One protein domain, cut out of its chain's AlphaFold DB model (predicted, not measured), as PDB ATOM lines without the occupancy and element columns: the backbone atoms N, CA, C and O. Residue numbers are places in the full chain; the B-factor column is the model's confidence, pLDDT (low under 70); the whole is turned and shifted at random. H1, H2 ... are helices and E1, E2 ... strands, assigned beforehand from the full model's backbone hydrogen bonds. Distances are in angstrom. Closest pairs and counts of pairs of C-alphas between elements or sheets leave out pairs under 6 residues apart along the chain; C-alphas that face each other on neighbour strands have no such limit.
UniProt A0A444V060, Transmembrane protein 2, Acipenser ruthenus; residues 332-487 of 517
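Overview. This is residues 332 to 487 of the 517 residues of the protein "Transmembrane protein 2" of Acipenser ruthenus (UniProt A0A444V060). What is the main picture? Two antiparallel sheets lie face to face as a sandwich, their strands nearly lined up, and the helices H2 and H3 cover the far face of the larger sheet, E5 - E4 - E6 - E7 - E8. The far face of the smaller sheet, E3 - E2 - E1 - E9, is bare. What makes it up, and how large is it? The 156 printed residues hold three named helices and nine named strands, in the order E1 H1 E2 E3 E4 E5 H2 E6 H3 E7 E8 E9, of mixed class. The whole is compact, with a radius of gyration of the C-alphas of 14.5 A and spans of 43 by 33 by 23 A.

Arrangement. How is the first sheet paired? E1, residues 332 to 337, has as neighbours E2, residues 351 to 355, and E9, residues 474 to 480; N 337 and O 352, and N 334 and O 477, are within hydrogen-bond range, each at 2.8 A. E2 and E3, residues 358 to 362, form a hairpin, with N 353 and O 360 at 3.0 A. How is the other sheet paired? E4, residues 366 to 373, forms a hairpin with E5, residues 379 to 385 (N 369 to O 383, 2.8 A), and neighbours E6, residues 409 to 416 (N 370 to O 412, 2.9 A). E7, residues 446 to 453, neighbours E6 (N 411 to O 451, 2.9 A), forms a hairpin with E8, residues 462 to 466 (N 448 to O 464, 2.9 A), and bends by 50 degrees at residue 450. Where do the sheets face each other? The facing parts are 9.4 A centre to centre; the closest C-alphas of E1 and E6 are those of Val 336 and Cys 414, 6.2 A. Where are the helices? H2, residues 390 to 404, and H3, residues 428 to 433, are on the same face of the five-strand sheet, two layers, at heights of 9.5 A and 7.2 A, and touch at a shallow tilt of 31 degrees, with H2's residues 397 to 402 alone; the closest C-alphas are those of Asp 398 and Ala 429, 5.3 A. E5, H2 and E6 make a split strand-helix-strand unit, two strands running the same way with E4 between, its crossover right-handed. H1, residues 341 to 345, only grazes that sheet; each O i to N i+4 pair of H1 and H2 is within hydrogen-bond range, but 0 of 2 in H3, where 3 of 3 O i to N i+3 pairs are.

Along the chain. Where do the elements begin and end? E1 begins at C-alpha 332, (194.525, 186.212, 82.411), and E9 ends at C-alpha 480, (199.022, 188.292, 86.499). Which are long? E4 is 23.6 A, E6 23.0 A, E7 22.0 A and H2 19.9 A from first to last C-alpha.

Size, cuts and confidence. How far does it reach? The two C-alphas farthest apart, of Gln 345 and Lys 487, are 45.0 A apart, and the printed part has no cut. Which links are long, and where is confidence low? The links E6 to H3 and H3 to E7 are long, with 11 and 12 residues; pLDDT is under 70 at residues 388 to 390 and 420 to 426.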
ATOM      1  N   MET A 332     195.920 186.378  82.770       83.06
ATOM      2  CA  MET A 332     194.525 186.212  82.411       83.06
ATOM      3  C   MET A 332     193.979 187.515  81.838       83.06
ATOM      4  O   MET A 332     194.080 188.575  82.460       83.06
ATOM      5  N   ARG A 333     193.385 187.456  80.645       84.38
ATOM      6  CA  ARG A 333     192.737 188.620  80.033       84.38
ATOM      7  C   ARG A 333     191.333 188.760  80.592       84.38
ATOM      8  O   ARG A 333     190.523 187.852  80.452       84.38
ATOM      9  N   VAL A 334     191.015 189.922  81.140       86.38
ATOM     10  CA  VAL A 334     189.671 190.233  81.623       86.38
ATOM     11  C   VAL A 334     189.105 191.429  80.876       86.38
ATOM     12  O   VAL A 334     189.827 192.375  80.545       86.38
ATOM     13  N   GLN A 335     187.811 191.381  80.586       89.31
ATOM     14  CA  GLN A 335     187.039 192.525  80.117       89.31
ATOM     15  C   GLN A 335     185.749 192.604  80.912       89.31
ATOM     16  O   GLN A 335     185.117 191.585  81.179       89.31
ATOM     17  N   VAL A 336     185.356 193.809  81.282       93.94
ATOM     18  CA  VAL A 336     184.126 194.070  82.016       93.94
ATOM     19  C   VAL A 336     183.430 195.221  81.323       93.94
ATOM     20  O   VAL A 336     184.041 196.267  81.142       93.94
ATOM     21  N   LEU A 337     182.168 195.035  80.955       94.69
ATOM     22  CA  LEU A 337     181.297 196.089  80.459       94.69
ATOM     23  C   LEU A 337     180.052 196.151  81.335       94.69
ATOM     24  O   LEU A 337     179.313 195.173  81.447       94.69
ATOM     25  N   SER A 338     179.801 197.324  81.897       94.81
ATOM     26  CA  SER A 338     178.637 197.621  82.721       94.81
ATOM     27  C   SER A 338     177.747 198.640  82.034       94.81
ATOM     28  O   SER A 338     178.233 199.616  81.470       94.81
ATOM     29  N   LEU A 339     176.433 198.452  82.114       90.94
ATOM     30  CA  LEU A 339     175.474 199.300  81.410       90.94
ATOM     31  C   LEU A 339     174.737 200.238  82.365       90.94
ATOM     32  O   LEU A 339     174.150 199.803  83.361       90.94
ATOM     33  N   SER A 340     174.734 201.525  82.015       89.56
ATOM     34  CA  SER A 340     173.877 202.541  82.631       89.56
ATOM     35  C   SER A 340     172.444 202.452  82.101       89.56
ATOM     36  O   SER A 340     172.168 201.748  81.124       89.56
ATOM     37  N   LYS A 341     171.513 203.208  82.699       86.75
ATOM     38  CA  LYS A 341     170.132 203.266  82.193       86.75
ATOM     39  C   LYS A 341     170.067 203.769  80.751       86.75
ATOM     40  O   LYS A 341     169.344 203.192  79.944       86.75
ATOM     41  N   ALA A 342     170.852 204.801  80.441       85.31
ATOM     42  CA  ALA A 342     170.917 205.396  79.112       85.31
ATOM     43  C   ALA A 342     171.443 204.394  78.075       85.31
ATOM     44  O   ALA A 342     170.904 204.294  76.980       85.31
ATOM     45  N   ASN A 343     172.439 203.576  78.440       86.19
ATOM     46  CA  ASN A 343     172.965 202.543  77.545       86.19
ATOM     47  C   ASN A 343     171.900 201.504  77.167       86.19
ATOM     48  O   ASN A 343     171.822 201.102  76.012       86.19
ATOM     49  N   ILE A 344     171.067 201.109  78.132       86.25
ATOM     50  CA  ILE A 344     169.973 200.154  77.912       86.25
ATOM     51  C   ILE A 344     168.885 200.773  77.024       86.25
ATOM     52  O   ILE A 344     168.361 200.100  76.144       86.25
ATOM     53  N   GLN A 345     168.563 202.054  77.230       85.81
ATOM     54  CA  GLN A 345     167.605 202.784  76.387       85.81
ATOM     55  C   GLN A 345     168.107 202.955  74.947       85.81
ATOM     56  O   GLN A 345     167.309 202.888  74.021       85.81
ATOM     57  N   ASN A 346     169.422 203.081  74.756       84.50
ATOM     58  CA  ASN A 346     170.068 203.160  73.443       84.50
ATOM     59  C   ASN A 346     170.288 201.784  72.776       84.50
ATOM     60  O   ASN A 346     171.084 201.675  71.846       84.50
ATOM     61  N   GLY A 347     169.620 200.725  73.248       81.44
ATOM     62  CA  GLY A 347     169.604 199.415  72.591       81.44
ATOM     63  C   GLY A 347     170.698 198.430  73.018       81.44
ATOM     64  O   GLY A 347     170.782 197.346  72.449       81.44
ATOM     65  N   LEU A 348     171.526 198.737  74.028       85.75
ATOM     66  CA  LEU A 348     172.471 197.749  74.569       85.75
ATOM     67  C   LEU A 348     171.754 196.774  75.515       85.75
ATOM     68  O   LEU A 348     171.333 197.131  76.616       85.75
ATOM     69  N   GLU A 349     171.644 195.512  75.100       81.94
ATOM     70  CA  GLU A 349     170.809 194.529  75.801       81.94
ATOM     71  C   GLU A 349     171.468 193.912  77.048       81.94
ATOM     72  O   GLU A 349     170.792 193.628  78.045       81.94
ATOM     73  N   SER A 350     172.790 193.699  77.011       89.19
ATOM     74  CA  SER A 350     173.523 192.912  78.017       89.19
ATOM     75  C   SER A 350     174.815 193.594  78.463       89.19
ATOM     76  O   SER A 350     175.636 193.981  77.634       89.19
ATOM     77  N   ALA A 351     175.021 193.680  79.778       93.62
ATOM     78  CA  ALA A 351     176.353 193.868  80.353       93.62
ATOM     79  C   ALA A 351     177.139 192.552  80.221       93.62
ATOM     80  O   ALA A 351     176.532 191.502  79.996       93.62
ATOM     81  N   PHE A 352     178.464 192.568  80.365       95.12
ATOM     82  CA  PHE A 352     179.219 191.317  80.359       95.12
ATOM     83  C   PHE A 352     180.514 191.363  81.159       95.12
ATOM     84  O   PHE A 352     181.138 192.408  81.337       95.12
ATOM     85  N   ILE A 353     180.946 190.177  81.576       96.31
ATOM     86  CA  ILE A 353     182.307 189.911  82.036       96.31
ATOM     87  C   ILE A 353     182.893 188.860  81.100       96.31
ATOM     88  O   ILE A 353     182.287 187.815  80.897       96.31
ATOM     89  N   LYS A 354     184.062 189.117  80.521       91.12
ATOM     90  CA  LYS A 354     184.807 188.157  79.708       91.12
ATOM     91  C   LYS A 354     186.106 187.809  80.412       91.12
ATOM     92  O   LYS A 354     186.874 188.707  80.752       91.12
ATOM     93  N   VAL A 355     186.354 186.519  80.591       90.38
ATOM     94  CA  VAL A 355     187.588 185.975  81.161       90.38
ATOM     95  C   VAL A 355     188.219 185.082  80.107       90.38
ATOM     96  O   VAL A 355     187.649 184.069  79.713       90.38
ATOM     97  N   ASN A 356     189.384 185.481  79.606       82.75
ATOM     98  CA  ASN A 356     190.016 184.907  78.423       82.75
ATOM     99  C   ASN A 356     189.022 184.828  77.250       82.75
ATOM    100  O   ASN A 356     188.681 185.863  76.672       82.75
ATOM    101  N   ASN A 357     188.546 183.626  76.921       78.06
ATOM    102  CA  ASN A 357     187.587 183.379  75.844       78.06
ATOM    103  C   ASN A 357     186.154 183.135  76.344       78.06
ATOM    104  O   ASN A 357     185.233 183.170  75.532       78.06
ATOM    105  N   GLU A 358     185.946 182.947  77.649       86.88
ATOM    106  CA  GLU A 358     184.624 182.704  78.229       86.88
ATOM    107  C   GLU A 358     183.904 184.032  78.496       86.88
ATOM    108  O   GLU A 358     184.476 184.958  79.079       86.88
ATOM    109  N   VAL A 359     182.653 184.146  78.042       91.31
ATOM    110  CA  VAL A 359     181.839 185.365  78.153       91.31
ATOM    111  C   VAL A 359     180.625 185.101  79.036       91.31
ATOM    112  O   VAL A 359     179.805 184.235  78.746       91.31
ATOM    113  N   PHE A 360     180.466 185.916  80.073       93.81
ATOM    114  CA  PHE A 360     179.316 185.931  80.968       93.81
ATOM    115  C   PHE A 360     178.424 187.114  80.637       93.81
ATOM    116  O   PHE A 360     178.695 188.243  81.050       93.81
ATOM    117  N   LEU A 361     177.354 186.855  79.889       92.88
ATOM    118  CA  LEU A 361     176.337 187.863  79.613       92.88
ATOM    119  C   LEU A 361     175.472 188.096  80.853       92.88
ATOM    120  O   LEU A 361     174.978 187.158  81.480       92.88
ATOM    121  N   PHE A 362     175.240 189.361  81.172       94.12
ATOM    122  CA  PHE A 362     174.433 189.792  82.299       94.12
ATOM    123  C   PHE A 362     173.262 190.657  81.822       94.12
ATOM    124  O   PHE A 362     173.409 191.835  81.486       94.12
ATOM    125  N   LYS A 363     172.073 190.042  81.798       91.38
ATOM    126  CA  LYS A 363     170.802 190.668  81.385       91.38
ATOM    127  C   LYS A 363     169.916 191.100  82.560       91.38
ATOM    128  O   LYS A 363     168.940 191.816  82.357       91.38
ATOM    129  N   LYS A 364     170.228 190.669  83.787       89.56
ATOM    130  CA  LYS A 364     169.448 191.011  84.991       89.56
ATOM    131  C   LYS A 364     169.815 192.413  85.499       89.56
ATOM    132  O   LYS A 364     170.711 193.056  84.958       89.56
ATOM    133  N   ARG A 365     169.066 192.940  86.469       88.75
ATOM    134  CA  ARG A 365     169.368 194.226  87.127       88.75
ATOM    135  C   ARG A 365     170.272 194.004  88.342       88.75
ATOM    136  O   ARG A 365     170.231 192.927  88.927       88.75
ATOM    137  N   GLY A 366     171.063 195.002  88.727       90.69
ATOM    138  CA  GLY A 366     171.939 194.953  89.903       90.69
ATOM    139  C   GLY A 366     173.405 194.673  89.565       90.69
ATOM    140  O   GLY A 366     173.898 195.113  88.522       90.69
ATOM    141  N   LEU A 367     174.104 193.970  90.461       93.88
ATOM    142  CA  LEU A 367     175.522 193.628  90.320       93.88
ATOM    143  C   LEU A 367     175.715 192.150  90.002       93.88
ATOM    144  O   LEU A 367     175.014 191.282  90.523       93.88
ATOM    145  N   PHE A 368     176.725 191.866  89.192       96.31
ATOM    146  CA  PHE A 368     177.148 190.516  88.873       96.31
ATOM    147  C   PHE A 368     178.633 190.347  89.165       96.31
ATOM    148  O   PHE A 368     179.463 191.091  88.650       96.31
ATOM    149  N   PHE A 369     178.938 189.367  90.010       97.56
ATOM    150  CA  PHE A 369     180.268 189.029  90.485       97.56
ATOM    151  C   PHE A 369     180.753 187.754  89.804       97.56
ATOM    152  O   PHE A 369     180.031 186.756  89.774       97.56
ATOM    153  N   VAL A 370     182.003 187.764  89.355       97.88
ATOM    154  CA  VAL A 370     182.754 186.574  88.944       97.88
ATOM    155  C   VAL A 370     184.035 186.535  89.770       97.88
ATOM    156  O   VAL A 370     184.797 187.501  89.780       97.88
ATOM    157  N   VAL A 371     184.247 185.440  90.494       97.62
ATOM    158  CA  VAL A 371     185.387 185.256  91.400       97.62
ATOM    159  C   VAL A 371     186.297 184.181  90.838       97.62
ATOM    160  O   VAL A 371     185.824 183.107  90.457       97.62
ATOM    161  N   LEU A 372     187.593 184.467  90.811       96.06
ATOM    162  CA  LEU A 372     188.618 183.591  90.263       96.06
ATOM    163  C   LEU A 372     189.709 183.340  91.299       96.06
ATOM    164  O   LEU A 372     190.054 184.238  92.068       96.06
ATOM    165  N   ASP A 373     190.267 182.136  91.307       93.50
ATOM    166  CA  ASP A 373     191.452 181.833  92.108       93.50
ATOM    167  C   ASP A 373     192.674 182.547  91.510       93.50
ATOM    168  O   ASP A 373     192.959 182.430  90.319       93.50
ATOM    169  N   ALA A 374     193.404 183.312  92.327       92.12
ATOM    170  CA  ALA A 374     194.506 184.136  91.828       92.12
ATOM    171  C   ALA A 374     195.754 183.326  91.422       92.12
ATOM    172  O   ALA A 374     196.639 183.865  90.759       92.12
ATOM    173  N   CYS A 375     195.851 182.051  91.813       89.56
ATOM    174  CA  CYS A 375     196.968 181.182  91.442       89.56
ATOM    175  C   CYS A 375     196.752 180.541  90.072       89.56
ATOM    176  O   CYS A 375     197.689 180.454  89.290       89.56
ATOM    177  N   THR A 376     195.524 180.105  89.798       88.75
ATOM    178  CA  THR A 376     195.180 179.262  88.640       88.75
ATOM    179  C   THR A 376     194.347 179.982  87.584       88.75
ATOM    180  O   THR A 376     194.268 179.530  86.447       88.75
ATOM    181  N   GLY A 377     193.690 181.091  87.938       88.69
ATOM    182  CA  GLY A 377     192.721 181.765  87.071       88.69
ATOM    183  C   GLY A 377     191.393 181.014  86.927       88.69
ATOM    184  O   GLY A 377     190.537 181.432  86.149       88.69
ATOM    185  N   GLU A 378     191.191 179.922  87.667       91.88
ATOM    186  CA  GLU A 378     189.967 179.128  87.617       91.88
ATOM    187  C   GLU A 378     188.798 179.889  88.252       91.88
ATOM    188  O   GLU A 378     188.926 180.498  89.317       91.88
ATOM    189  N   ILE A 379     187.630 179.827  87.616       94.00
ATOM    190  CA  ILE A 379     186.418 180.485  88.104       94.00
ATOM    191  C   ILE A 379     185.844 179.683  89.268       94.00
ATOM    192  O   ILE A 379     185.400 178.553  89.094       94.00
ATOM    193  N   LYS A 380     185.802 180.292  90.455       94.31
ATOM    194  CA  LYS A 380     185.326 179.651  91.687       94.31
ATOM    195  C   LYS A 380     183.872 179.955  92.006       94.31
ATOM    196  O   LYS A 380     183.189 179.112  92.579       94.31
ATOM    197  N   SER A 381     183.377 181.138  91.648       94.31
ATOM    198  CA  SER A 381     181.969 181.467  91.868       94.31
ATOM    199  C   SER A 381     181.454 182.559  90.940       94.31
ATOM    200  O   SER A 381     182.198 183.391  90.414       94.31
ATOM    201  N   ARG A 382     180.134 182.544  90.747       95.12
ATOM    202  CA  ARG A 382     179.368 183.541  90.001       95.12
ATOM    203  C   ARG A 382     178.177 183.927  90.864       95.12
ATOM    204  O   ARG A 382     177.447 183.047  91.317       95.12
ATOM    205  N   ARG A 383     177.966 185.217  91.114       95.25
ATOM    206  CA  ARG A 383     176.869 185.675  91.975       95.25
ATOM    207  C   ARG A 383     176.215 186.915  91.403       95.25
ATOM    208  O   ARG A 383     176.866 187.924  91.175       95.25
ATOM    209  N   HIS A 384     174.908 186.837  91.212       94.19
ATOM    210  CA  HIS A 384     174.065 187.997  90.956       94.19
ATOM    211  C   HIS A 384     173.490 188.489  92.287       94.19
ATOM    212  O   HIS A 384     173.041 187.683  93.102       94.19
ATOM    213  N   ILE A 385     173.533 189.801  92.503       90.88
ATOM    214  CA  ILE A 385     172.849 190.479  93.602       90.88
ATOM    215  C   ILE A 385     171.926 191.521  92.983       90.88
ATOM    216  O   ILE A 385     172.380 192.433  92.285       90.88
ATOM    217  N   ASP A 386     170.628 191.355  93.215       85.56
ATOM    218  CA  ASP A 386     169.630 192.326  92.787       85.56
ATOM    219  C   ASP A 386     169.645 193.552  93.711       85.56
ATOM    220  O   ASP A 386     169.858 193.436  94.915       85.56
ATOM    221  N   MET A 387     169.419 194.733  93.141       75.75
ATOM    222  CA  MET A 387     169.441 196.021  93.845       75.75
ATOM    223  C   MET A 387     168.034 196.616  93.970       75.75
ATOM    224  O   MET A 387     167.822 197.798  93.707       75.75
ATOM    225  N   LEU A 388     167.046 195.786  94.321       67.69
ATOM    226  CA  LEU A 388     165.654 196.227  94.481       67.69
ATOM    227  C   LEU A 388     165.403 196.947  95.810       67.69
ATOM    228  O   LEU A 388     164.646 197.914  95.819       67.69
ATOM    229  N   SER A 389     166.036 196.506  96.904       68.69
ATOM    230  CA  SER A 389     165.979 197.172  98.208       68.69
ATOM    231  C   SER A 389     167.392 197.407  98.753       68.69
ATOM    232  O   SER A 389     168.256 196.531  98.705       68.69
ATOM    233  N   VAL A 390     167.636 198.622  99.246       66.31
ATOM    234  CA  VAL A 390     168.966 199.097  99.657       66.31
ATOM    235  C   VAL A 390     169.554 198.272 100.802       66.31
ATOM    236  O   VAL A 390     170.670 197.783 100.639       66.31
ATOM    237  N   PRO A 391     168.853 198.062 101.938       71.56
ATOM    238  CA  PRO A 391     169.477 197.410 103.087       71.56
ATOM    239  C   PRO A 391     169.808 195.947 102.789       71.56
ATOM    240  O   PRO A 391     170.890 195.477 103.128       71.56
ATOM    241  N   GLN A 392     168.923 195.243 102.074       76.44
ATOM    242  CA  GLN A 392     169.154 193.846 101.699       76.44
ATOM    243  C   GLN A 392     170.286 193.723 100.675       76.44
ATOM    244  O   GLN A 392     171.097 192.806 100.787       76.44
ATOM    245  N   ALA A 393     170.380 194.644  99.709       78.56
ATOM    246  CA  ALA A 393     171.469 194.651  98.736       78.56
ATOM    247  C   ALA A 393     172.824 194.919  99.406       78.56
ATOM    248  O   ALA A 393     173.776 194.185  99.143       78.56
ATOM    249  N   THR A 394     172.912 195.905 100.306       82.19
ATOM    250  CA  THR A 394     174.143 196.206 101.053       82.19
ATOM    251  C   THR A 394     174.564 195.028 101.928       82.19
ATOM    252  O   THR A 394     175.686 194.546 101.785       82.19
ATOM    253  N   SER A 395     173.659 194.470 102.743       85.25
ATOM    254  CA  SER A 395     173.970 193.297 103.572       85.25
ATOM    255  C   SER A 395     174.348 192.070 102.738       85.25
ATOM    256  O   SER A 395     175.247 191.328 103.123       85.25
ATOM    257  N   ALA A 396     173.713 191.853 101.581       88.50
ATOM    258  CA  ALA A 396     174.057 190.748 100.688       88.50
ATOM    259  C   ALA A 396     175.435 190.928 100.036       88.50
ATOM    260  O   ALA A 396     176.167 189.948  99.887       88.50
ATOM    261  N   ILE A 397     175.800 192.156  99.649       90.31
ATOM    262  CA  ILE A 397     177.128 192.478  99.107       90.31
ATOM    263  C   ILE A 397     178.189 192.269 100.182       90.31
ATOM    264  O   ILE A 397     179.180 191.586  99.924       90.31
ATOM    265  N   ASP A 398     177.957 192.793 101.385       89.38
ATOM    266  CA  ASP A 398     178.882 192.667 102.505       89.38
ATOM    267  C   ASP A 398     179.067 191.199 102.895       89.38
ATOM    268  O   ASP A 398     180.195 190.711 102.921       89.38
ATOM    269  N   ALA A 399     177.978 190.447 103.088       90.75
ATOM    270  CA  ALA A 399     178.040 189.019 103.397       90.75
ATOM    271  C   ALA A 399     178.739 188.214 102.289       90.75
ATOM    272  O   ALA A 399     179.521 187.302 102.570       90.75
ATOM    273  N   TYR A 400     178.505 188.556 101.019       94.12
ATOM    274  CA  TYR A 400     179.159 187.869  99.912       94.12
ATOM    275  C   TYR A 400     180.664 188.158  99.884       94.12
ATOM    276  O   TYR A 400     181.470 187.225  99.883       94.12
ATOM    277  N   ILE A 401     181.062 189.432  99.916       94.56
ATOM    278  CA  ILE A 401     182.472 189.834  99.854       94.56
ATOM    279  C   ILE A 401     183.230 189.376 101.100       94.56
ATOM    280  O   ILE A 401     184.342 188.870 100.971       94.56
ATOM    281  N   ILE A 402     182.665 189.540 102.296       92.06
ATOM    282  CA  ILE A 402     183.353 189.261 103.562       92.06
ATOM    283  C   ILE A 402     183.374 187.761 103.845       92.06
ATOM    284  O   ILE A 402     184.455 187.220 104.081       92.06
ATOM    285  N   SER A 403     182.226 187.088 103.766       88.75
ATOM    286  CA  SER A 403     182.089 185.708 104.246       88.75
ATOM    287  C   SER A 403     182.227 184.655 103.146       88.75
ATOM    288  O   SER A 403     182.681 183.550 103.426       88.75
ATOM    289  N   THR A 404     181.853 184.962 101.896       92.62
ATOM    290  CA  THR A 404     181.822 183.952 100.815       92.62
ATOM    291  C   THR A 404     183.073 183.971  99.939       92.62
ATOM    292  O   THR A 404     183.627 182.919  99.618       92.62
ATOM    293  N   VAL A 405     183.537 185.156  99.526       95.88
ATOM    294  CA  VAL A 405     184.760 185.277  98.719       95.88
ATOM    295  C   VAL A 405     185.952 184.869  99.580       95.88
ATOM    296  O   VAL A 405     186.172 185.438 100.645       95.88
ATOM    297  N   LYS A 406     186.737 183.887  99.141       94.12
ATOM    298  CA  LYS A 406     187.934 183.452  99.872       94.12
ATOM    299  C   LYS A 406     189.071 184.461  99.700       94.12
ATOM    300  O   LYS A 406     189.126 185.171  98.696       94.12
ATOM    301  N   GLU A 407     189.992 184.501 100.657       93.00
ATOM    302  CA  GLU A 407     191.279 185.176 100.452       93.00
ATOM    303  C   GLU A 407     191.995 184.599  99.221       93.00
ATOM    304  O   GLU A 407     191.739 183.457  98.830       93.00
ATOM    305  N   ARG A 408     192.892 185.386  98.620       92.56
ATOM    306  CA  ARG A 408     193.608 185.050  97.380       92.56
ATOM    307  C   ARG A 408     192.682 184.890  96.167       92.56
ATOM    308  O   ARG A 408     192.873 184.013  95.324       92.56
ATOM    309  N   SER A 409     191.684 185.763  96.067       95.94
ATOM    310  CA  SER A 409     190.727 185.747  94.956       95.94
ATOM    311  C   SER A 409     190.769 187.034  94.142       95.94
ATOM    312  O   SER A 409     190.777 188.132  94.696       95.94
ATOM    313  N   ILE A 410     190.727 186.897  92.818       96.62
ATOM    314  CA  ILE A 410     190.458 187.993  91.882       96.62
ATOM    315  C   ILE A 410     188.939 188.129  91.764       96.62
ATOM    316  O   ILE A 410     188.239 187.134  91.582       96.62
ATOM    317  N   VAL A 411     188.414 189.349  91.863       97.88
ATOM    318  CA  VAL A 411     186.970 189.612  91.822       97.88
ATOM    319  C   VAL A 411     186.655 190.589  90.699       97.88
ATOM    320  O   VAL A 411     187.135 191.719  90.694       97.88
ATOM    321  N   LEU A 412     185.830 190.153  89.751       98.19
ATOM    322  CA  LEU A 412     185.292 190.975  88.673       98.19
ATOM    323  C   LEU A 412     183.841 191.320  88.988       98.19
ATOM    324  O   LEU A 412     183.064 190.434  89.343       98.19
ATOM    325  N   VAL A 413     183.468 192.588  88.831       97.62
ATOM    326  CA  VAL A 413     182.094 193.049  89.052       97.62
ATOM    327  C   VAL A 413     181.641 193.890  87.876       97.62
ATOM    328  O   VAL A 413     182.308 194.865  87.539       97.62
ATOM    329  N   CYS A 414     180.494 193.547  87.295       95.88
ATOM    330  CA  CYS A 414     179.778 194.409  86.360       95.88
ATOM    331  C   CYS A 414     178.409 194.792  86.923       95.88
ATOM    332  O   CYS A 414     177.836 194.081  87.752       95.88
ATOM    333  N   SER A 415     177.859 195.905  86.451       94.06
ATOM    334  CA  SER A 415     176.545 196.397  86.848       94.06
ATOM    335  C   SER A 415     175.618 196.537  85.652       94.06
ATOM    336  O   SER A 415     176.054 196.827  84.535       94.06
ATOM    337  N   ARG A 416     174.315 196.443  85.903       92.38
ATOM    338  CA  ARG A 416     173.286 196.801  84.926       92.38
ATOM    339  C   ARG A 416     172.076 197.399  85.632       92.38
ATOM    340  O   ARG A 416     171.526 196.768  86.528       92.38
ATOM    341  N   ASP A 417     171.640 198.581  85.192       86.06
ATOM    342  CA  ASP A 417     170.423 199.258  85.688       86.06
ATOM    343  C   ASP A 417     170.407 199.431  87.227       86.06
ATOM    344  O   ASP A 417     169.499 198.947  87.905       86.06
ATOM    345  N   ILE A 418     171.441 200.083  87.781       83.56
ATOM    346  CA  ILE A 418     171.559 200.349  89.228       83.56
ATOM    347  C   ILE A 418     170.408 201.265  89.684       83.56
ATOM    348  O   ILE A 418     170.284 202.403  89.211       83.56
ATOM    349  N   LYS A 419     169.584 200.779  90.618       73.56
ATOM    350  CA  LYS A 419     168.569 201.571  91.333       73.56
ATOM    351  C   LYS A 419     169.158 202.184  92.609       73.56
ATOM    352  O   LYS A 419     170.230 201.773  93.035       73.56
ATOM    353  N   ASP A 420     168.493 203.213  93.136       59.31
ATOM    354  CA  ASP A 420     168.978 204.071  94.228       59.31
ATOM    355  C   ASP A 420     169.651 203.290  95.361       59.31
ATOM    356  O   ASP A 420     169.003 202.471  96.004       59.31
ATOM    357  N   LEU A 421     170.923 203.597  95.624       58.97
ATOM    358  CA  LEU A 421     171.556 203.442  96.931       58.97
ATOM    359  C   LEU A 421     171.667 204.860  97.527       58.97
ATOM    360  O   LEU A 421     172.098 205.764  96.806       58.97
ATOM    361  N   PRO A 422     171.267 205.102  98.789       54.88
ATOM    362  CA  PRO A 422     171.485 206.362  99.483       54.88
ATOM    363  C   PRO A 422     172.947 206.784  99.381       54.88
ATOM    364  O   PRO A 422     173.850 205.959  99.540       54.88
ATOM    365  N   ILE A 423     173.170 208.076  99.154       50.94
ATOM    366  CA  ILE A 423     174.498 208.688  98.991       50.94
ATOM    367  C   ILE A 423     175.398 208.413 100.218       50.94
ATOM    368  O   ILE A 423     176.612 208.291 100.062       50.94
ATOM    369  N   ASP A 424     174.794 208.171 101.388       49.97
ATOM    370  CA  ASP A 424     175.473 207.887 102.662       49.97
ATOM    371  C   ASP A 424     175.700 206.387 102.947       49.97
ATOM    372  O   ASP A 424     176.384 206.021 103.901       49.97
ATOM    373  N   SER A 425     175.173 205.486 102.109       57.50
ATOM    374  CA  SER A 425     175.264 204.022 102.279       57.50
ATOM    375  C   SER A 425     176.439 203.411 101.511       57.50
ATOM    376  O   SER A 425     176.301 202.439 100.767       57.50
ATOM    377  N   GLY A 426     177.616 204.022 101.648       66.75
ATOM    378  CA  GLY A 426     178.813 203.547 100.968       66.75
ATOM    379  C   GLY A 426     179.072 202.061 101.252       66.75
ATOM    380  O   GLY A 426     179.101 201.626 102.404       66.75
ATOM    381  N   LEU A 427     179.333 201.292 100.196       83.94
ATOM    382  CA  LEU A 427     179.622 199.862 100.254       83.94
ATOM    383  C   LEU A 427     181.061 199.640 100.746       83.94
ATOM    384  O   LEU A 427     182.012 199.533  99.960       83.94
ATOM    385  N   SER A 428     181.223 199.608 102.068       87.88
ATOM    386  CA  SER A 428     182.528 199.540 102.737       87.88
ATOM    387  C   SER A 428     183.256 198.212 102.497       87.88
ATOM    388  O   SER A 428     184.488 198.199 102.438       87.88
ATOM    389  N   ALA A 429     182.531 197.113 102.246       91.00
ATOM    390  CA  ALA A 429     183.133 195.813 101.959       91.00
ATOM    391  C   ALA A 429     184.038 195.818 100.717       91.00
ATOM    392  O   ALA A 429     184.981 195.032 100.654       91.00
ATOM    393  N   PHE A 430     183.853 196.739  99.764       92.50
ATOM    394  CA  PHE A 430     184.772 196.873  98.628       92.50
ATOM    395  C   PHE A 430     186.191 197.295  99.024       92.50
ATOM    396  O   PHE A 430     187.124 197.076  98.249       92.50
ATOM    397  N   MET A 431     186.402 197.827 100.233       90.44
ATOM    398  CA  MET A 431     187.754 198.038 100.760       90.44
ATOM    399  C   MET A 431     188.506 196.711 100.938       90.44
ATOM    400  O   MET A 431     189.712 196.658 100.706       90.44
ATOM    401  N   LYS A 432     187.802 195.603 101.229       93.44
ATOM    402  CA  LYS A 432     188.389 194.248 101.240       93.44
ATOM    403  C   LYS A 432     188.789 193.749  99.851       93.44
ATOM    404  O   LYS A 432     189.532 192.780  99.764       93.44
ATOM    405  N   LEU A 433     188.308 194.397  98.790       94.31
ATOM    406  CA  LEU A 433     188.676 194.116  97.399       94.31
ATOM    407  C   LEU A 433     189.708 195.110  96.840       94.31
ATOM    408  O   LEU A 433     190.004 195.083  95.643       94.31
ATOM    409  N   GLY A 434     190.233 195.993  97.697       88.62
ATOM    410  CA  GLY A 434     191.289 196.942  97.358       88.62
ATOM    411  C   GLY A 434     190.831 198.359  97.014       88.62
ATOM    412  O   GLY A 434     191.644 199.154  96.546       88.62
ATOM    413  N   SER A 435     189.563 198.711  97.249       88.38
ATOM    414  CA  SER A 435     189.140 200.116  97.199       88.38
ATOM    415  C   SER A 435     189.797 200.923  98.324       88.38
ATOM    416  O   SER A 435     189.860 200.460  99.460       88.38
ATOM    417  N   SER A 436     190.241 202.149  98.035       84.00
ATOM    418  CA  SER A 436     190.838 203.042  99.042       84.00
ATOM    419  C   SER A 436     189.816 203.653 100.003       84.00
ATOM    420  O   SER A 436     190.178 204.112 101.080       84.00
ATOM    421  N   LYS A 437     188.540 203.675  99.609       86.62
ATOM    422  CA  LYS A 437     187.420 204.170 100.413       86.62
ATOM    423  C   LYS A 437     186.143 203.400 100.107       86.62
ATOM    424  O   LYS A 437     186.070 202.650  99.131       86.62
ATOM    425  N   SER A 438     185.128 203.620 100.931       85.88
ATOM    426  CA  SER A 438     183.782 203.110 100.685       85.88
ATOM    427  C   SER A 438     183.241 203.563  99.317       85.88
ATOM    428  O   SER A 438     183.494 204.695  98.892       85.88
ATOM    429  N   ILE A 439     182.531 202.681  98.605       86.50
ATOM    430  CA  ILE A 439     182.028 202.954  97.248       86.50
ATOM    431  C   ILE A 439     180.541 203.308  97.295       86.50
ATOM    432  O   ILE A 439     179.718 202.464  97.633       86.50
ATOM    433  N   GLY A 440     180.187 204.525  96.879       84.94
ATOM    434  CA  GLY A 440     178.804 204.901  96.568       84.94
ATOM    435  C   GLY A 440     178.513 204.704  95.081       84.94
ATOM    436  O   GLY A 440     179.218 205.265  94.243       84.94
ATOM    437  N   LEU A 441     177.510 203.900  94.725       86.38
ATOM    438  CA  LEU A 441     177.146 203.683  93.319       86.38
ATOM    439  C   LEU A 441     176.196 204.775  92.832       86.38
ATOM    440  O   LEU A 441     175.224 205.111  93.505       86.38
ATOM    441  N   PHE A 442     176.441 205.300  91.633       84.06
ATOM    442  CA  PHE A 442     175.560 206.311  91.062       84.06
ATOM    443  C   PHE A 442     174.240 205.702  90.582       84.06
ATOM    444  O   PHE A 442     174.222 204.760  89.782       84.06
ATOM    445  N   ARG A 443     173.123 206.306  90.999       82.62
ATOM    446  CA  ARG A 443     171.781 205.989  90.495       82.62
ATOM    447  C   ARG A 443     171.760 206.058  88.969       82.62
ATOM    448  O   ARG A 443     172.220 207.045  88.398       82.62
ATOM    449  N   LYS A 444     171.197 205.037  88.307       85.62
ATOM    450  CA  LYS A 444     171.134 204.918  86.833       85.62
ATOM    451  C   LYS A 444     172.508 204.960  86.141       85.62
ATOM    452  O   LYS A 444     172.550 204.986  84.911       85.62
ATOM    453  N   GLY A 445     173.601 204.962  86.903       88.19
ATOM    454  CA  GLY A 445     174.974 204.964  86.426       88.19
ATOM    455  C   GLY A 445     175.467 203.560  86.097       88.19
ATOM    456  O   GLY A 445     174.684 202.618  85.955       88.19
ATOM    457  N   SER A 446     176.782 203.423  85.965       91.56
ATOM    458  CA  SER A 446     177.430 202.139  85.699       91.56
ATOM    459  C   SER A 446     178.696 201.966  86.530       91.56
ATOM    460  O   SER A 446     179.432 202.921  86.783       91.56
ATOM    461  N   PHE A 447     178.943 200.732  86.963       93.25
ATOM    462  CA  PHE A 447     180.027 200.370  87.861       93.25
ATOM    463  C   PHE A 447     180.728 199.105  87.378       93.25
ATOM    464  O   PHE A 447     180.084 198.078  87.162       93.25
ATOM    465  N   ALA A 448     182.045 199.174  87.217       95.88
ATOM    466  CA  ALA A 448     182.896 198.049  86.867       95.88
ATOM    467  C   ALA A 448     184.078 197.977  87.839       95.88
ATOM    468  O   ALA A 448     184.707 198.998  88.133       95.88
ATOM    469  N   LEU A 449     184.398 196.778  88.320       96.38
ATOM    470  CA  LEU A 449     185.518 196.557  89.230       96.38
ATOM    471  C   LEU A 449     186.323 195.321  88.830       96.38
ATOM    472  O   LEU A 449     185.769 194.275  88.504       96.38
ATOM    473  N   LEU A 450     187.638 195.479  88.896       97.00
ATOM    474  CA  LEU A 450     188.646 194.432  88.949       97.00
ATOM    475  C   LEU A 450     189.357 194.597  90.293       97.00
ATOM    476  O   LEU A 450     190.164 195.510  90.459       97.00
ATOM    477  N   GLY A 451     189.014 193.752  91.257       95.19
ATOM    478  CA  GLY A 451     189.529 193.798  92.623       95.19
ATOM    479  C   GLY A 451     190.250 192.521  93.023       95.19
ATOM    480  O   GLY A 451     190.228 191.516  92.308       95.19
ATOM    481  N   TYR A 452     190.870 192.566  94.195       95.25
ATOM    482  CA  TYR A 452     191.574 191.436  94.789       95.25
ATOM    483  C   TYR A 452     191.252 191.346  96.274       95.25
ATOM    484  O   TYR A 452     191.397 192.335  96.989       95.25
ATOM    485  N   LYS A 453     190.838 190.162  96.733       95.06
ATOM    486  CA  LYS A 453     190.700 189.858  98.158       95.06
ATOM    487  C   LYS A 453     191.973 189.169  98.642       95.06
ATOM    488  O   LYS A 453     192.223 188.025  98.263       95.06
ATOM    489  N   GLY A 454     192.786 189.877  99.417       89.75
ATOM    490  CA  GLY A 454     194.072 189.402  99.934       89.75
ATOM    491  C   GLY A 454     194.983 190.549 100.357       89.75
ATOM    492  O   GLY A 454     194.615 191.713 100.236       89.75
ATOM    493  N   GLN A 455     196.177 190.220 100.856       80.62
ATOM    494  CA  GLN A 455     197.215 191.194 101.210       80.62
ATOM    495  C   GLN A 455     198.602 190.737 100.721       80.62
ATOM    496  O   GLN A 455     198.923 189.556 100.891       80.62
ATOM    497  N   PRO A 456     199.443 191.647 100.187       82.88
ATOM    498  CA  PRO A 456     199.164 193.069  99.923       82.88
ATOM    499  C   PRO A 456     198.189 193.286  98.748       82.88
ATOM    500  O   PRO A 456     197.943 192.373  97.961       82.88
ATOM    501  N   ASN A 457     197.630 194.499  98.634       80.88
ATOM    502  CA  ASN A 457     196.768 194.888  97.512       80.88
ATOM    503  C   ASN A 457     197.595 195.065  96.221       80.88
ATOM    504  O   ASN A 457     198.479 195.925  96.189       80.88
ATOM    505  N   PRO A 458     197.290 194.337  95.134       84.12
ATOM    506  CA  PRO A 458     198.005 194.479  93.872       84.12
ATOM    507  C   PRO A 458     197.753 195.825  93.187       84.12
ATOM    508  O   PRO A 458     196.637 196.345  93.169       84.12
ATOM    509  N   SER A 459     198.771 196.348  92.503       80.25
ATOM    510  CA  SER A 459     198.695 197.627  91.773       80.25
ATOM    511  C   SER A 459     197.739 197.617  90.570       80.25
ATOM    512  O   SER A 459     197.380 198.675  90.049       80.25
ATOM    513  N   TRP A 460     197.317 196.433  90.115       83.25
ATOM    514  CA  TRP A 460     196.424 196.268  88.968       83.25
ATOM    515  C   TRP A 460     194.934 196.395  89.307       83.25
ATOM    516  O   TRP A 460     194.121 196.329  88.387       83.25
ATOM    517  N   ILE A 461     194.559 196.595  90.578       87.69
ATOM    518  CA  ILE A 461     193.165 196.842  90.973       87.69
ATOM    519  C   ILE A 461     192.624 198.071  90.224       87.69
ATOM    520  O   ILE A 461     193.269 199.121  90.154       87.69
ATOM    521  N   LYS A 462     191.431 197.944  89.632       91.38
ATOM    522  CA  LYS A 462     190.763 199.011  88.873       91.38
ATOM    523  C   LYS A 462     189.299 199.106  89.256       91.38
ATOM    524  O   LYS A 462     188.593 198.104  89.312       91.38
ATOM    525  N   ILE A 463     188.839 200.334  89.452       91.88
ATOM    526  CA  ILE A 463     187.456 200.649  89.798       91.88
ATOM    527  C   ILE A 463     187.010 201.785  88.886       91.88
ATOM    528  O   ILE A 463     187.656 202.830  88.832       91.88
ATOM    529  N   VAL A 464     185.919 201.577  88.155       89.81
ATOM    530  CA  VAL A 464     185.298 202.587  87.295       89.81
ATOM    531  C   VAL A 464     183.855 202.744  87.737       89.81
ATOM    532  O   VAL A 464     183.063 201.810  87.648       89.81
ATOM    533  N   ASN A 465     183.520 203.940  88.209       90.00
ATOM    534  CA  ASN A 465     182.190 204.293  88.684       90.00
ATOM    535  C   ASN A 465     181.738 205.557  87.950       90.00
ATOM    536  O   ASN A 465     182.368 206.607  88.076       90.00
ATOM    537  N   ARG A 466     180.705 205.439  87.117       89.62
ATOM    538  CA  ARG A 466     180.236 206.496  86.215       89.62
ATOM    539  C   ARG A 466     178.817 206.906  86.584       89.62
ATOM    540  O   ARG A 466     177.955 206.049  86.780       89.62
ATOM    541  N   ALA A 467     178.583 208.214  86.636       86.56
ATOM    542  CA  ALA A 467     177.260 208.792  86.836       86.56
ATOM    543  C   ALA A 467     176.315 208.509  85.654       86.56
ATOM    544  O   ALA A 467     176.744 208.088  84.576       86.56
ATOM    545  N   ALA A 468     175.018 208.736  85.860       83.62
ATOM    546  CA  ALA A 468     174.023 208.632  84.797       83.62
ATOM    547  C   ALA A 468     174.352 209.577  83.625       83.62
ATOM    548  O   ALA A 468     174.812 210.694  83.835       83.62
ATOM    549  N   GLY A 469     174.106 209.124  82.392       73.00
ATOM    550  CA  GLY A 469     174.339 209.910  81.172       73.00
ATOM    551  C   GLY A 469     175.781 209.892  80.649       73.00
ATOM    552  O   GLY A 469     176.001 210.278  79.506       73.00
ATOM    553  N   LEU A 470     176.747 209.401  81.431       78.69
ATOM    554  CA  LEU A 470     178.109 209.150  80.956       78.69
ATOM    555  C   LEU A 470     178.217 207.799  80.234       78.69
ATOM    556  O   LEU A 470     177.328 206.946  80.316       78.69
ATOM    557  N   GLU A 471     179.336 207.598  79.538       79.56
ATOM    558  CA  GLU A 471     179.653 206.334  78.875       79.56
ATOM    559  C   GLU A 471     179.624 205.137  79.841       79.56
ATOM    560  O   GLU A 471     179.880 205.257  81.044       79.56
ATOM    561  N   ALA A 472     179.336 203.960  79.278       86.31
ATOM    562  CA  ALA A 472     179.332 202.689  79.987       86.31
ATOM    563  C   ALA A 472     180.670 202.449  80.711       86.31
ATOM    564  O   ALA A 472     181.745 202.570  80.118       86.31
ATOM    565  N   ALA A 473     180.620 202.077  81.991       87.06
ATOM    566  CA  ALA A 473     181.808 201.692  82.737       87.06
ATOM    567  C   ALA A 473     182.399 200.420  82.118       87.06
ATOM    568  O   ALA A 473     181.777 199.357  82.130       87.06
ATOM    569  N   SER A 474     183.604 200.550  81.571       89.56
ATOM    570  CA  SER A 474     184.306 199.475  80.881       89.56
ATOM    571  C   SER A 474     185.734 199.340  81.397       89.56
ATOM    572  O   SER A 474     186.400 200.334  81.697       89.56
ATOM    573  N   LEU A 475     186.198 198.098  81.511       84.00
ATOM    574  CA  LEU A 475     187.552 197.729  81.904       84.00
ATOM    575  C   LEU A 475     188.072 196.650  80.959       84.00
ATOM    576  O   LEU A 475     187.366 195.695  80.649       84.00
ATOM    577  N   GLN A 476     189.337 196.756  80.569       84.00
ATOM    578  CA  GLN A 476     190.064 195.686  79.898       84.00
ATOM    579  C   GLN A 476     191.481 195.634  80.461       84.00
ATOM    580  O   GLN A 476     192.196 196.632  80.417       84.00
ATOM    581  N   GLN A 477     191.891 194.474  80.974       79.19
ATOM    582  CA  GLN A 477     193.174 194.324  81.658       79.19
ATOM    583  C   GLN A 477     193.742 192.912  81.470       79.19
ATOM    584  O   GLN A 477     192.995 191.949  81.315       79.19
ATOM    585  N   TYR A 478     195.070 192.789  81.498       79.06
ATOM    586  CA  TYR A 478     195.754 191.513  81.722       79.06
ATOM    587  C   TYR A 478     196.157 191.440  83.193       79.06
ATOM    588  O   TYR A 478     196.837 192.344  83.689       79.06
ATOM    589  N   VAL A 479     195.701 190.400  83.887       83.44
ATOM    590  CA  VAL A 479     195.902 190.199  85.325       83.44
ATOM    591  C   VAL A 479     196.929 189.087  85.518       83.44
ATOM    592  O   VAL A 479     196.707 187.996  84.992       83.44
ATOM    593  N   PRO A 480     198.053 189.340  86.210       84.69
ATOM    594  CA  PRO A 480     199.022 188.292  86.499       84.69
ATOM    595  C   PRO A 480     198.423 187.254  87.445       84.69
ATOM    596  O   PRO A 480     197.803 187.610  88.446       84.69
ATOM    597  N   LEU A 481     198.664 185.984  87.150       85.31
ATOM    598  CA  LEU A 481     198.375 184.872  88.040       85.31
ATOM    599  C   LEU A 481     199.625 184.515  88.848       85.31
ATOM    600  O   LEU A 481     200.750 184.866  88.483       85.31
ATOM    601  N   ASN A 482     199.407 183.826  89.964       84.06
ATOM    602  CA  ASN A 482     200.466 183.203  90.755       84.06
ATOM    603  C   ASN A 482     201.601 184.170  91.171       84.06
ATOM    604  O   ASN A 482     202.784 183.831  91.127       84.06
ATOM    605  N   LEU A 483     201.266 185.409  91.562       81.50
ATOM    606  CA  LEU A 483     202.246 186.335  92.135       81.50
ATOM    607  C   LEU A 483     202.809 185.786  93.454       81.50
ATOM    608  O   LEU A 483     202.097 185.174  94.246       81.50
ATOM    609  N   ASN A 484     204.063 186.122  93.761       77.38
ATOM    610  CA  ASN A 484     204.693 185.807  95.055       77.38
ATOM    611  C   ASN A 484     203.846 186.314  96.233       77.38
ATOM    612  O   ASN A 484     203.733 185.655  97.263       77.38
ATOM    613  N   GLU A 485     203.231 187.479  96.041       78.88
ATOM    614  CA  GLU A 485     202.324 188.150  96.973       78.88
ATOM    615  C   GLU A 485     201.052 187.336  97.255       78.88
ATOM    616  O   GLU A 485     200.460 187.478  98.321       78.88
ATOM    617  N   TYR A 486     200.653 186.442  96.343       86.12
ATOM    618  CA  TYR A 486     199.473 185.584  96.496       86.12
ATOM    619  C   TYR A 486     199.734 184.378  97.399       86.12
ATOM    620  O   TYR A 486     198.777 183.772  97.871       86.12
ATOM    621  N   LYS A 487     201.002 184.029  97.671       83.31
ATOM    622  CA  LYS A 487     201.379 182.890  98.532       83.31
ATOM    623  C   LYS A 487     200.696 181.577  98.105       83.31
ATOM    624  O   LYS A 487     200.043 180.898  98.898       83.31
TER     625      LYS A 487